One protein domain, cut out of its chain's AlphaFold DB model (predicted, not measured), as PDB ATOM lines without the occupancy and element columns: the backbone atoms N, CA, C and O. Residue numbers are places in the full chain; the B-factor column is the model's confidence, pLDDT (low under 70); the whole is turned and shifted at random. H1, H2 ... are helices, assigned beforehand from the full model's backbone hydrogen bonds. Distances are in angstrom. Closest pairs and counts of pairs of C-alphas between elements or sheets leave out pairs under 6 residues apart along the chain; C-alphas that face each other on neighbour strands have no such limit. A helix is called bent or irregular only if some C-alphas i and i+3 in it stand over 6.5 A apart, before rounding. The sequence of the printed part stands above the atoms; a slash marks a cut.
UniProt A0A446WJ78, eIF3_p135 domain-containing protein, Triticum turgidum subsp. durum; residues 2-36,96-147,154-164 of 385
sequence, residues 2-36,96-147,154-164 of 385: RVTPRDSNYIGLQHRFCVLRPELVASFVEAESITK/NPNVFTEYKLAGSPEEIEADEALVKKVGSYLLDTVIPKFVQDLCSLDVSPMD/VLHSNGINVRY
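This is residues 2 to 36, 96 to 147 and 154 to 164 of the 385 residues of the protein "eIF3_p135 domain-containing protein" of Triticum turgidum subsp. durum (UniProt A0A446WJ78). One long helix, H2, bent but running nearly straight, makes the longest axis, and the shorter helix H1 is set across it about halfway along, roughly as a T, with H1 meeting it by residues near its own start. The very short helix H3 lies near the start of H1, and the long stretches of residues 2 to 21 and 96 to 108 hold no named element, while the printed part is broken by two cuts; residues 136 to 141, of which 136 to 140 belong to H2, stick out free. The printed part has 98 residues with three named helices, in the order H1, H2, H3, and no named strand; the class is all helix, with 51 residues in named elements. It is only just compact, close to loose, with a radius of gyration of the C-alphas of 14.9 A, and only just flat, with spans of 48 by 35 by 19 A.

H2, residues 109 to 140, was assigned as one helix by its hydrogen bonds, but it is bent: C-alphas 128 and 131 are 6.7 A apart. Its arm H2a, residues 109 to 128, is 28.0 A from first to last C-alpha and begins with C-alpha 109 at (10.901, 32.168, -22.500). Its arm H2b, residues 131 to 140, is 14.3 A long and ends with C-alpha 140 at (29.994, 67.428, -44.092). H1, residues 22 to 36, is 21.1 A long and begins with C-alpha 22 at (16.689, 45.661, -44.854). H3, residues 154 to 157, is 5.1 A long.

The lines of H2a and H2b stand at a shallow tilt of 17 degrees. H1 and H2a touch, their closest C-alphas being those of Phe 28 and Val 122, 6.7 A apart. H1 touches H2a with residues 24 to 28 alone, and H2a touches H1 with residues 122 to 126 alone. The lines of H1 and H2a are about perpendicular, at 79 degrees. H1 and H3 are close but not clearly touching, with the closest C-alphas, those of Glu 23 and Ser 157, 6.5 A apart. H2b is apart from H1, and H3 is apart from H2a. H2b and H3 are only just apart, their closest C-alphas being 8.3 A from each other. In H1, H2a and H2b every O i to N i+4 pair is within hydrogen-bond range; H3 is too short for such a pair, and its one O i to N i+3 pair is within range.

The C-alphas farthest apart in the domain, those of Ser 108 and Met 146, are 49.5 A from each other. Residues 37 to 95 are not printed, and the gap from C-alpha 36 to C-alpha 96 is 20.9 A. Residues 148 to 153 are not printed either, and C-alphas 147 and 154 are 10.6 A apart. The links from H1 to H2 and from H2 to H3 both run across a cut. The mean pLDDT of the printed part is 89.8, and residues 2 and 36 are under 70.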
ATOM      1  N   ARG A   2       6.998  38.563 -43.804       60.66
ATOM      2  CA  ARG A   2       7.826  39.753 -43.496       60.66
ATOM      3  C   ARG A   2       9.280  39.295 -43.404       60.66
ATOM      4  O   ARG A   2       9.534  38.334 -42.693       60.66
ATOM      5  N   VAL A   3      10.178  39.957 -44.128       72.62
ATOM      6  CA  VAL A   3      11.603  39.578 -44.183       72.62
ATOM      7  C   VAL A   3      12.427  40.342 -43.142       72.62
ATOM      8  O   VAL A   3      13.471  39.870 -42.724       72.62
ATOM      9  N   THR A   4      11.944  41.500 -42.675       85.12
ATOM     10  CA  THR A   4      12.641  42.324 -41.679       85.12
ATOM     11  C   THR A   4      11.907  42.384 -40.337       85.12
ATOM     12  O   THR A   4      10.668  42.314 -40.309       85.12
ATOM     13  N   PRO A   5      12.650  42.533 -39.222       89.62
ATOM     14  CA  PRO A   5      12.076  42.647 -37.888       89.62
ATOM     15  C   PRO A   5      11.256  43.931 -37.706       89.62
ATOM     16  O   PRO A   5      11.350  44.903 -38.470       89.62
ATOM     17  N   ARG A   6      10.424  43.932 -36.660       90.50
ATOM     18  CA  ARG A   6       9.688  45.127 -36.235       90.50
ATOM     19  C   ARG A   6      10.632  46.205 -35.719       90.50
ATOM     20  O   ARG A   6      11.721  45.929 -35.236       90.50
ATOM     21  N   ASP A   7      10.169  47.441 -35.810       91.62
ATOM     22  CA  ASP A   7      10.850  48.580 -35.213       91.62
ATOM     23  C   ASP A   7      10.488  48.679 -33.728       91.62
ATOM     24  O   ASP A   7       9.364  49.044 -33.377       91.62
ATOM     25  N   SER A   8      11.441  48.344 -32.857       91.25
ATOM     26  CA  SER A   8      11.269  48.387 -31.400       91.25
ATOM     27  C   SER A   8      11.034  49.796 -30.853       91.25
ATOM     28  O   SER A   8      10.548  49.935 -29.735       91.25
ATOM     29  N   ASN A   9      11.332  50.848 -31.621       90.69
ATOM     30  CA  ASN A   9      11.081  52.229 -31.205       90.69
ATOM     31  C   ASN A   9       9.618  52.654 -31.418       90.69
ATOM     32  O   ASN A   9       9.203  53.712 -30.950       90.69
ATOM     33  N   TYR A  10       8.833  51.843 -32.137       88.62
ATOM     34  CA  TYR A  10       7.434  52.108 -32.466       88.62
ATOM     35  C   TYR A  10       6.590  50.859 -32.190       88.62
ATOM     36  O   TYR A  10       6.230  50.105 -33.096       88.62
ATOM     37  N   ILE A  11       6.252  50.656 -30.915       83.62
ATOM     38  CA  ILE A  11       5.462  49.514 -30.436       83.62
ATOM     39  C   ILE A  11       3.999  49.935 -30.222       83.62
ATOM     40  O   ILE A  11       3.695  51.090 -29.933       83.62
ATOM     41  N   GLY A  12       3.073  48.987 -30.375       81.25
ATOM     42  CA  GLY A  12       1.655  49.158 -30.057       81.25
ATOM     43  C   GLY A  12       0.721  49.048 -31.262       81.25
ATOM     44  O   GLY A  12       1.145  48.888 -32.410       81.25
ATOM     45  N   LEU A  13      -0.584  49.138 -30.991       79.19
ATOM     46  CA  LEU A  13      -1.650  48.950 -31.984       79.19
ATOM     47  C   LEU A  13      -1.551  49.933 -33.162       79.19
ATOM     48  O   LEU A  13      -1.772  49.548 -34.309       79.19
ATOM     49  N   GLN A  14      -1.137  51.173 -32.895       81.50
ATOM     50  CA  GLN A  14      -0.974  52.212 -33.919       81.50
ATOM     51  C   GLN A  14       0.263  52.000 -34.807       81.50
ATOM     52  O   GLN A  14       0.371  52.575 -35.891       81.50
ATOM     53  N   HIS A  15       1.189  51.136 -34.381       85.69
ATOM     54  CA  HIS A  15       2.479  50.918 -35.030       85.69
ATOM     55  C   HIS A  15       2.697  49.466 -35.488       85.69
ATOM     56  O   HIS A  15       3.805  49.087 -35.848       85.69
ATOM     57  N   ARG A  16       1.639  48.652 -35.598       82.75
ATOM     58  CA  ARG A  16       1.704  47.216 -35.975       82.75
ATOM     59  C   ARG A  16       2.441  46.896 -37.285       82.75
ATOM     60  O   ARG A  16       2.874  45.758 -37.500       82.75
ATOM     61  N   PHE A  17       2.526  47.871 -38.186       84.44
ATOM     62  CA  PHE A  17       3.174  47.751 -39.496       84.44
ATOM     63  C   PHE A  17       4.531  48.464 -39.560       84.44
ATOM     64  O   PHE A  17       5.118  48.592 -40.634       84.44
ATOM     65  N   CYS A  18       5.036  48.936 -38.419       90.38
ATOM     66  CA  CYS A  18       6.341  49.561 -38.315       90.38
ATOM     67  C   CYS A  18       7.428  48.483 -38.303       90.38
ATOM     68  O   CYS A  18       7.669  47.827 -37.296       90.38
ATOM     69  N   VAL A  19       8.057  48.285 -39.459       92.31
ATOM     70  CA  VAL A  19       9.224  47.408 -39.637       92.31
ATOM     71  C   VAL A  19      10.478  48.230 -39.902       92.31
ATOM     72  O   VAL A  19      10.363  49.363 -40.395       92.31
ATOM     73  N   LEU A  20      11.632  47.650 -39.573       93.00
ATOM     74  CA  LEU A  20      12.959  48.168 -39.903       93.00
ATOM     75  C   LEU A  20      13.290  47.897 -41.377       93.00
ATOM     76  O   LEU A  20      12.727  46.988 -42.000       93.00
ATOM     77  N   ARG A  21      14.171  48.717 -41.963       91.75
ATOM     78  CA  ARG A  21      14.593  48.550 -43.363       91.75
ATOM     79  C   ARG A  21      15.647  47.439 -43.501       91.75
ATOM     80  O   ARG A  21      16.481  47.315 -42.609       91.75
ATOM     81  N   PRO A  22      15.656  46.671 -44.606       90.06
ATOM     82  CA  PRO A  22      16.689  45.661 -44.854       90.06
ATOM     83  C   PRO A  22      18.112  46.230 -44.824       90.06
ATOM     84  O   PRO A  22      19.014  45.591 -44.300       90.06
ATOM     85  N   GLU A  23      18.297  47.449 -45.330       91.56
ATOM     86  CA  GLU A  23      19.591  48.131 -45.388       91.56
ATOM     87  C   GLU A  23      20.150  48.412 -43.982       91.56
ATOM     88  O   GLU A  23      21.345  48.261 -43.751       91.56
ATOM     89  N   LEU A  24      19.278  48.726 -43.014       94.38
ATOM     90  CA  LEU A  24      19.669  48.870 -41.606       94.38
ATOM     91  C   LEU A  24      20.093  47.530 -41.004       94.38
ATOM     92  O   LEU A  24      21.072  47.470 -40.271       94.38
ATOM     93  N   VAL A  25      19.340  46.466 -41.295       92.00
ATOM     94  CA  VAL A  25      19.640  45.123 -40.788       92.00
ATOM     95  C   VAL A  25      20.991  44.654 -41.324       92.00
ATOM     96  O   VAL A  25      21.824  44.221 -40.539       92.00
ATOM     97  N   ALA A  26      21.242  44.817 -42.626       90.06
ATOM     98  CA  ALA A  26      22.526  44.487 -43.240       90.06
ATOM     99  C   ALA A  26      23.686  45.268 -42.596       90.06
ATOM    100  O   ALA A  26      24.657  44.659 -42.153       90.06
ATOM    101  N   SER A  27      23.538  46.591 -42.448       92.19
ATOM    102  CA  SER A  27      24.544  47.440 -41.793       92.19
ATOM    103  C   SER A  27      24.792  47.053 -40.332       92.19
ATOM    104  O   SER A  27      25.918  47.158 -39.852       92.19
ATOM    105  N   PHE A  28      23.760  46.613 -39.608       93.62
ATOM    106  CA  PHE A  28      23.899  46.154 -38.229       93.62
ATOM    107  C   PHE A  28      24.650  44.822 -38.140       93.62
ATOM    108  O   PHE A  28      25.523  44.672 -37.288       93.62
ATOM    109  N   VAL A  29      24.334  43.863 -39.017       91.44
ATOM    110  CA  VAL A  29      25.028  42.565 -39.062       91.44
ATOM    111  C   VAL A  29      26.514  42.759 -39.359       91.44
ATOM    112  O   VAL A  29      27.354  42.173 -38.678       91.44
ATOM    113  N   GLU A  30      26.839  43.643 -40.304       90.19
ATOM    114  CA  GLU A  30      28.218  44.023 -40.612       90.19
ATOM    115  C   GLU A  30      28.918  44.643 -39.389       90.19
ATOM    116  O   GLU A  30      29.985  44.180 -38.983       90.19
ATOM    117  N   ALA A  31      28.288  45.613 -38.720       90.06
ATOM    118  CA  ALA A  31      28.853  46.244 -37.525       90.06
ATOM    119  C   ALA A  31      29.090  45.247 -36.372       90.06
ATOM    120  O   ALA A  31      30.129  45.287 -35.707       90.06
ATOM    121  N   GLU A  32      28.162  44.318 -36.140       88.88
ATOM    122  CA  GLU A  32      28.311  43.275 -35.119       88.88
ATOM    123  C   GLU A  32      29.429  42.287 -35.456       88.88
ATOM    124  O   GLU A  32      30.141  41.853 -34.549       88.88
ATOM    125  N   SER A  33      29.611  41.947 -36.735       85.94
ATOM    126  CA  SER A  33      30.697  41.061 -37.173       85.94
ATOM    127  C   SER A  33      32.070  41.673 -36.871       85.94
ATOM    128  O   SER A  33      32.918  41.024 -36.257       85.94
ATOM    129  N   ILE A  34      32.231  42.971 -37.149       84.88
ATOM    130  CA  ILE A  34      33.443  43.733 -36.837       84.88
ATOM    131  C   ILE A  34      33.664  43.773 -35.320       84.88
ATOM    132  O   ILE A  34      34.770  43.523 -34.850       84.88
ATOM    133  N   THR A  35      32.610  44.006 -34.533       78.69
ATOM    134  CA  THR A  35      32.711  44.132 -33.065       78.69
ATOM    135  C   THR A  35      32.989  42.801 -32.357       78.69
ATOM    136  O   THR A  35      33.584  42.793 -31.282       78.69
ATOM    137  N   LYS A  36      32.588  41.664 -32.941       69.75
ATOM    138  CA  LYS A  36      32.888  40.316 -32.422       69.75
ATOM    139  C   LYS A  36      34.283  39.817 -32.812       69.75
ATOM    140  O   LYS A  36      34.795  38.906 -32.171       69.75
ATOM    141  N   ASN A  96      13.941  37.115 -35.581       87.06
ATOM    142  CA  ASN A  96      12.560  36.665 -35.522       87.06
ATOM    143  C   ASN A  96      11.593  37.812 -35.915       87.06
ATOM    144  O   ASN A  96      11.453  38.799 -35.184       87.06
ATOM    145  N   PRO A  97      10.873  37.726 -37.054       84.62
ATOM    146  CA  PRO A  97      10.018  38.821 -37.528       84.62
ATOM    147  C   PRO A  97       8.728  38.998 -36.714       84.62
ATOM    148  O   PRO A  97       8.019  39.999 -36.884       84.62
ATOM    149  N   ASN A  98       8.388  38.015 -35.873       85.75
ATOM    150  CA  ASN A  98       7.154  37.998 -35.088       85.75
ATOM    151  C   ASN A  98       7.316  38.619 -33.696       85.75
ATOM    152  O   ASN A  98       6.334  38.748 -32.961       85.75
ATOM    153  N   VAL A  99       8.527  39.037 -33.339       85.50
ATOM    154  CA  VAL A  99       8.809  39.748 -32.093       85.50
ATOM    155  C   VAL A  99       7.970  41.032 -32.022       85.50
ATOM    156  O   VAL A  99       7.747  41.714 -33.031       85.50
ATOM    157  N   PHE A 100       7.441  41.341 -30.834       83.69
ATOM    158  CA  PHE A 100       6.484  42.434 -30.591       83.69
ATOM    159  C   PHE A 100       5.187  42.348 -31.423       83.69
ATOM    160  O   PHE A 100       4.574  43.375 -31.746       83.69
ATOM    161  N   THR A 101       4.760  41.144 -31.818       81.88
ATOM    162  CA  THR A 101       3.415  40.901 -32.365       81.88
ATOM    163  C   THR A 101       2.437  40.455 -31.276       81.88
ATOM    164  O   THR A 101       2.823  40.122 -30.166       81.88
ATOM    165  N   GLU A 102       1.143  40.454 -31.600       78.62
ATOM    166  CA  GLU A 102       0.084  39.929 -30.721       78.62
ATOM    167  C   GLU A 102       0.025  38.390 -30.725       78.62
ATOM    168  O   GLU A 102      -0.788  37.798 -30.019       78.62
ATOM    169  N   TYR A 103       0.838  37.735 -31.559       81.19
ATOM    170  CA  TYR A 103       0.843  36.286 -31.695       81.19
ATOM    171  C   TYR A 103       1.746  35.655 -30.639       81.19
ATOM    172  O   TYR A 103       2.778  36.214 -30.274       81.19
ATOM    173  N   LYS A 104       1.371  34.459 -30.178       78.50
ATOM    174  CA  LYS A 104       2.234  33.663 -29.304       78.50
ATOM    175  C   LYS A 104       3.489  33.265 -30.077       78.50
ATOM    176  O   LYS A 104       3.387  32.634 -31.128       78.50
ATOM    177  N   LEU A 105       4.641  33.660 -29.553       83.12
ATOM    178  CA  LEU A 105       5.941  33.259 -30.070       83.12
ATOM    179  C   LEU A 105       6.201  31.800 -29.678       83.12
ATOM    180  O   LEU A 105       5.824  31.367 -28.590       83.12
ATOM    181  N   ALA A 106       6.790  31.043 -30.598       80.88
ATOM    182  CA  ALA A 106       7.309  29.714 -30.305       80.88
ATOM    183  C   ALA A 106       8.729  29.853 -29.737       80.88
ATOM    184  O   ALA A 106       9.455  30.741 -30.176       80.88
ATOM    185  N   GLY A 107       9.098  28.983 -28.799       84.50
ATOM    186  CA  GLY A 107      10.408  28.990 -28.144       84.50
ATOM    187  C   GLY A 107      10.303  28.954 -26.621       84.50
ATOM    188  O   GLY A 107       9.211  29.080 -26.052       84.50
ATOM    189  N   SER A 108      11.441  28.751 -25.965       88.50
ATOM    190  CA  SER A 108      11.563  28.932 -24.517       88.50
ATOM    191  C   SER A 108      11.387  30.421 -24.152       88.50
ATOM    192  O   SER A 108      11.587  31.296 -25.000       88.50
ATOM    193  N   PRO A 109      10.997  30.763 -22.909       88.69
ATOM    194  CA  PRO A 109      10.901  32.168 -22.500       88.69
ATOM    195  C   PRO A 109      12.239  32.914 -22.644       88.69
ATOM    196  O   PRO A 109      12.240  34.095 -22.973       88.69
ATOM    197  N   GLU A 110      13.360  32.213 -22.466       89.88
ATOM    198  CA  GLU A 110      14.717  32.754 -22.605       89.88
ATOM    199  C   GLU A 110      15.062  33.067 -24.072       89.88
ATOM    200  O   GLU A 110      15.625  34.119 -24.366       89.88
ATOM    201  N   GLU A 111      14.672  32.197 -25.010       88.12
ATOM    202  CA  GLU A 111      14.844  32.425 -26.454       88.12
ATOM    203  C   GLU A 111      14.033  33.632 -26.933       88.12
ATOM    204  O   GLU A 111      14.533  34.470 -27.684       88.12
ATOM    205  N   ILE A 112      12.792  33.761 -26.455       88.25
ATOM    206  CA  ILE A 112      11.919  34.894 -26.784       88.25
ATOM    207  C   ILE A 112      12.516  36.208 -26.263       88.25
ATOM    208  O   ILE A 112      12.500  37.219 -26.968       88.25
ATOM    209  N   GLU A 113      13.057  36.207 -25.044       90.25
ATOM    210  CA  GLU A 113      13.710  37.383 -24.468       90.25
ATOM    211  C   GLU A 113      14.991  37.760 -25.229       90.25
ATOM    212  O   GLU A 113      15.230  38.945 -25.483       90.25
ATOM    213  N   ALA A 114      15.779  36.772 -25.664       90.50
ATOM    214  CA  ALA A 114      16.961  36.995 -26.495       90.50
ATOM    215  C   ALA A 114      16.600  37.608 -27.862       90.50
ATOM    216  O   ALA A 114      17.222  38.589 -28.283       90.50
ATOM    217  N   ASP A 115      15.555  37.097 -28.518       89.81
ATOM    218  CA  ASP A 115      15.015  37.642 -29.768       89.81
ATOM    219  C   ASP A 115      14.529  39.094 -29.594       89.81
ATOM    220  O   ASP A 115      14.818  39.975 -30.413       89.81
ATOM    221  N   GLU A 116      13.812  39.378 -28.500       91.56
ATOM    222  CA  GLU A 116      13.376  40.733 -28.149       91.56
ATOM    223  C   GLU A 116      14.548  41.686 -27.913       91.56
ATOM    224  O   GLU A 116      14.524  42.828 -28.388       91.56
ATOM    225  N   ALA A 117      15.563  41.234 -27.177       92.56
ATOM    226  CA  ALA A 117      16.764  42.006 -26.896       92.56
ATOM    227  C   ALA A 117      17.538  42.314 -28.182       92.56
ATOM    228  O   ALA A 117      17.973  43.451 -28.379       92.56
ATOM    229  N   LEU A 118      17.643  41.345 -29.094       92.25
ATOM    230  CA  LEU A 118      18.306  41.520 -30.381       92.25
ATOM    231  C   LEU A 118      17.591  42.570 -31.245       92.25
ATOM    232  O   LEU A 118      18.235  43.489 -31.752       92.25
ATOM    233  N   VAL A 119      16.259  42.507 -31.363       91.88
ATOM    234  CA  VAL A 119      15.490  43.514 -32.120       91.88
ATOM    235  C   VAL A 119      15.604  44.903 -31.480       91.88
ATOM    236  O   VAL A 119      15.780  45.893 -32.195       91.88
ATOM    237  N   LYS A 120      15.569  44.991 -30.141       93.88
ATOM    238  CA  LYS A 120      15.810  46.250 -29.413       93.88
ATOM    239  C   LYS A 120      17.203  46.809 -29.699       93.88
ATOM    240  O   LYS A 120      17.323  48.009 -29.935       93.88
ATOM    241  N   LYS A 121      18.227  45.952 -29.759       94.38
ATOM    242  CA  LYS A 121      19.609  46.342 -30.071       94.38
ATOM    243  C   LYS A 121      19.723  46.992 -31.454       94.38
ATOM    244  O   LYS A 121      20.361  48.036 -31.568       94.38
ATOM    245  N   VAL A 122      19.045  46.459 -32.477       94.12
ATOM    246  CA  VAL A 122      18.993  47.101 -33.810       94.12
ATOM    247  C   VAL A 122      18.264  48.446 -33.759       94.12
ATOM    248  O   VAL A 122      18.693  49.417 -34.383       94.12
ATOM    249  N   GLY A 123      17.167  48.526 -33.003       94.12
ATOM    250  CA  GLY A 123      16.434  49.776 -32.809       94.12
ATOM    251  C   GLY A 123      17.273  50.872 -32.147       94.12
ATOM    252  O   GLY A 123      17.196  52.024 -32.581       94.12
ATOM    253  N   SER A 124      18.095  50.519 -31.155       96.06
ATOM    254  CA  SER A 124      19.070  51.423 -30.530       96.06
ATOM    255  C   SER A 124      20.195  51.793 -31.494       96.06
ATOM    256  O   SER A 124      20.491  52.972 -31.646       96.06
ATOM    257  N   TYR A 125      20.747  50.832 -32.241       96.25
ATOM    258  CA  TYR A 125      21.766  51.098 -33.264       96.25
ATOM    259  C   TYR A 125      21.307  52.143 -34.296       96.25
ATOM    260  O   TYR A 125      22.063  53.050 -34.659       96.25
ATOM    261  N   LEU A 126      20.037  52.085 -34.716       96.88
ATOM    262  CA  LEU A 126      19.451  53.097 -35.595       96.88
ATOM    263  C   LEU A 126      19.477  54.503 -34.972       96.88
ATOM    264  O   LEU A 126      19.831  55.470 -35.649       96.88
ATOM    265  N   LEU A 127      19.069  54.627 -33.707       96.25
ATOM    266  CA  LEU A 127      18.949  55.912 -33.016       96.25
ATOM    267  C   LEU A 127      20.296  56.501 -32.596       96.25
ATOM    268  O   LEU A 127      20.476  57.714 -32.701       96.25
ATOM    269  N   ASP A 128      21.204  55.651 -32.130       96.31
ATOM    270  CA  ASP A 128      22.424  56.058 -31.434       96.31
ATOM    271  C   ASP A 128      23.637  56.096 -32.368       96.31
ATOM    272  O   ASP A 128      24.599  56.807 -32.098       96.31
ATOM    273  N   THR A 129      23.607  55.356 -33.484       95.94
ATOM    274  CA  THR A 129      24.730  55.277 -34.434       95.94
ATOM    275  C   THR A 129      24.342  55.764 -35.827       95.94
ATOM    276  O   THR A 129      24.933  56.720 -36.329       95.94
ATOM    277  N   VAL A 130      23.329  55.158 -36.450       97.31
ATOM    278  CA  VAL A 130      23.006  55.408 -37.868       97.31
ATOM    279  C   VAL A 130      22.470  56.819 -38.098       97.31
ATOM    280  O   VAL A 130      22.944  57.513 -38.993       97.31
ATOM    281  N   ILE A 131      21.503  57.276 -37.294       97.50
ATOM    282  CA  ILE A 131      20.941  58.627 -37.436       97.50
ATOM    283  C   ILE A 131      21.993  59.717 -37.154       97.50
ATOM    284  O   ILE A 131      22.095  60.633 -37.970       97.50
ATOM    285  N   PRO A 132      22.785  59.658 -36.063       97.19
ATOM    286  CA  PRO A 132      23.845  60.636 -35.824       97.19
ATOM    287  C   PRO A 132      24.900  60.668 -36.930       97.19
ATOM    288  O   PRO A 132      25.248  61.757 -37.382       97.19
ATOM    289  N   LYS A 133      25.341  59.501 -37.426       96.62
ATOM    290  CA  LYS A 133      26.257  59.415 -38.573       96.62
ATOM    291  C   LYS A 133      25.648  60.065 -39.816       96.62
ATOM    292  O   LYS A 133      26.264  60.929 -40.420       96.62
ATOM    293  N   PHE A 134      24.397  59.745 -40.131       96.94
ATOM    294  CA  PHE A 134      23.695  60.354 -41.258       96.94
ATOM    295  C   PHE A 134      23.583  61.883 -41.139       96.94
ATOM    296  O   PHE A 134      23.720  62.602 -42.125       96.94
ATOM    297  N   VAL A 135      23.340  62.405 -39.932       96.31
ATOM    298  CA  VAL A 135      23.333  63.854 -39.678       96.31
ATOM    299  C   VAL A 135      24.721  64.453 -39.883       96.31
ATOM    300  O   VAL A 135      24.827  65.527 -40.468       96.31
ATOM    301  N   GLN A 136      25.774  63.768 -39.440       95.75
ATOM    302  CA  GLN A 136      27.148  64.189 -39.688       95.75
ATOM    303  C   GLN A 136      27.453  64.248 -41.191       95.75
ATOM    304  O   GLN A 136      27.968  65.270 -41.635       95.75
ATOM    305  N   ASP A 137      27.052  63.235 -41.963       95.50
ATOM    306  CA  ASP A 137      27.248  63.170 -43.420       95.50
ATOM    307  C   ASP A 137      26.498  64.298 -44.164       95.50
ATOM    308  O   ASP A 137      26.954  64.824 -45.182       95.50
ATOM    309  N   LEU A 138      25.335  64.713 -43.645       94.25
ATOM    310  CA  LEU A 138      24.616  65.895 -44.135       94.25
ATOM    311  C   LEU A 138      25.370  67.198 -43.816       94.25
ATOM    312  O   LEU A 138      25.368  68.124 -44.626       94.25
ATOM    313  N   CYS A 139      25.995  67.287 -42.638       92.44
ATOM    314  CA  CYS A 139      26.772  68.454 -42.214       92.44
ATOM    315  C   CYS A 139      28.097  68.586 -42.980       92.44
ATOM    316  O   CYS A 139      28.508  69.707 -43.280       92.44
ATOM    317  N   SER A 140      28.759  67.468 -43.294       93.88
ATOM    318  CA  SER A 140      29.994  67.428 -44.092       93.88
ATOM    319  C   SER A 140      29.752  67.593 -45.593       93.88
ATOM    320  O   SER A 140      30.708  67.802 -46.333       93.88
ATOM    321  N   LEU A 141      28.486  67.567 -46.034       91.12
ATOM    322  CA  LEU A 141      28.064  67.602 -47.439       91.12
ATOM    323  C   LEU A 141      28.464  66.359 -48.249       91.12
ATOM    324  O   LEU A 141      28.348  66.381 -49.476       91.12
ATOM    325  N   ASP A 142      28.842  65.263 -47.587       91.12
ATOM    326  CA  ASP A 142      29.044  63.960 -48.238       91.12
ATOM    327  C   ASP A 142      27.731  63.450 -48.847       91.12
ATOM    328  O   ASP A 142      27.695  62.795 -49.890       91.12
ATOM    329  N   VAL A 143      26.620  63.820 -48.208       90.50
ATOM    330  CA  VAL A 143      25.269  63.553 -48.669       90.50
ATOM    331  C   VAL A 143      24.508  64.872 -48.764       90.50
ATOM    332  O   VAL A 143      24.291  65.557 -47.771       90.50
ATOM    333  N   SER A 144      24.045  65.233 -49.963       90.62
ATOM    334  CA  SER A 144      23.315  66.489 -50.182       90.62
ATOM    335  C   SER A 144      22.046  66.264 -51.013       90.62
ATOM    336  O   SER A 144      22.076  66.313 -52.246       90.62
ATOM    337  N   PRO A 145      20.904  65.955 -50.371       92.75
ATOM    338  CA  PRO A 145      19.653  65.775 -51.088       92.75
ATOM    339  C   PRO A 145      19.119  67.121 -51.587       92.75
ATOM    340  O   PRO A 145      18.955  68.068 -50.822       92.75
ATOM    341  N   MET A 146      18.789  67.188 -52.877       89.62
ATOM    342  CA  MET A 146      18.320  68.425 -53.519       89.62
ATOM    343  C   MET A 146      16.794  68.575 -53.509       89.62
ATOM    344  O   MET A 146      16.265  69.685 -53.600       89.62
ATOM    345  N   ASP A 147      16.071  67.461 -53.416       90.94
ATOM    346  CA  ASP A 147      14.616  67.421 -53.405       90.94
ATOM    347  C   ASP A 147      14.077  66.309 -52.493       90.94
ATOM    348  O   ASP A 147      14.818  65.502 -51.930       90.94
ATOM    349  N   VAL A 154      17.987  58.658 -50.222       95.56
ATOM    350  CA  VAL A 154      19.147  58.770 -49.335       95.56
ATOM    351  C   VAL A 154      18.851  58.272 -47.913       95.56
ATOM    352  O   VAL A 154      19.657  57.544 -47.337       95.56
ATOM    353  N   LEU A 155      17.700  58.623 -47.321       96.44
ATOM    354  CA  LEU A 155      17.310  58.054 -46.018       96.44
ATOM    355  C   LEU A 155      17.228  56.530 -46.118       96.44
ATOM    356  O   LEU A 155      17.723  55.801 -45.262       96.44
ATOM    357  N   HIS A 156      16.597  56.060 -47.188       94.44
ATOM    358  CA  HIS A 156      16.397  54.652 -47.454       94.44
ATOM    359  C   HIS A 156      17.714  53.895 -47.648       94.44
ATOM    360  O   HIS A 156      17.875  52.849 -47.015       94.44
ATOM    361  N   SER A 157      18.654  54.411 -48.442       92.00
ATOM    362  CA  SER A 157      19.964  53.779 -48.649       92.00
ATOM    363  C   SER A 157      20.767  53.664 -47.353       92.00
ATOM    364  O   SER A 157      21.493  52.695 -47.182       92.00
ATOM    365  N   ASN A 158      20.569  54.590 -46.410       94.56
ATOM    366  CA  ASN A 158      21.155  54.551 -45.067       94.56
ATOM    367  C   ASN A 158      20.343  53.706 -44.060       94.56
ATOM    368  O   ASN A 158      20.593  53.750 -42.860       94.56
ATOM    369  N   GLY A 159      19.316  52.971 -44.503       94.88
ATOM    370  CA  GLY A 159      18.481  52.142 -43.627       94.88
ATOM    371  C   GLY A 159      17.479  52.913 -42.759       94.88
ATOM    372  O   GLY A 159      16.760  52.316 -41.957       94.88
ATOM    373  N   ILE A 160      17.344  54.225 -42.948       97.19
ATOM    374  CA  ILE A 160      16.472  55.081 -42.145       97.19
ATOM    375  C   ILE A 160      15.066  55.100 -42.755       97.19
ATOM    376  O   ILE A 160      14.834  55.527 -43.888       97.19
ATOM    377  N   ASN A 161      14.062  54.663 -41.992       95.38
ATOM    378  CA  ASN A 161      12.670  54.826 -42.406       95.38
ATOM    379  C   ASN A 161      12.264  56.309 -42.392       95.38
ATOM    380  O   ASN A 161      12.519  57.030 -41.435       95.38
ATOM    381  N   VAL A 162      11.456  56.726 -43.370       95.25
ATOM    382  CA  VAL A 162      10.913  58.100 -43.470       95.25
ATOM    383  C   VAL A 162      10.146  58.565 -42.216       95.25
ATOM    384  O   VAL A 162       9.971  59.761 -42.010       95.25
ATOM    385  N   ARG A 163       9.692  57.653 -41.343       95.00
ATOM    386  CA  ARG A 163       9.084  58.034 -40.051       95.00
ATOM    387  C   ARG A 163      10.043  58.835 -39.160       95.00
ATOM    388  O   ARG A 163       9.591  59.698 -38.423       95.00
ATOM    389  N   TYR A 164      11.350  58.618 -39.303       96.69
ATOM    390  CA  TYR A 164      12.391  59.327 -38.562       96.69
ATOM    391  C   TYR A 164      12.725  60.714 -39.125       96.69
ATOM    392  O   TYR A 164      13.587  61.386 -38.565       96.69
TER     393      TYR A 164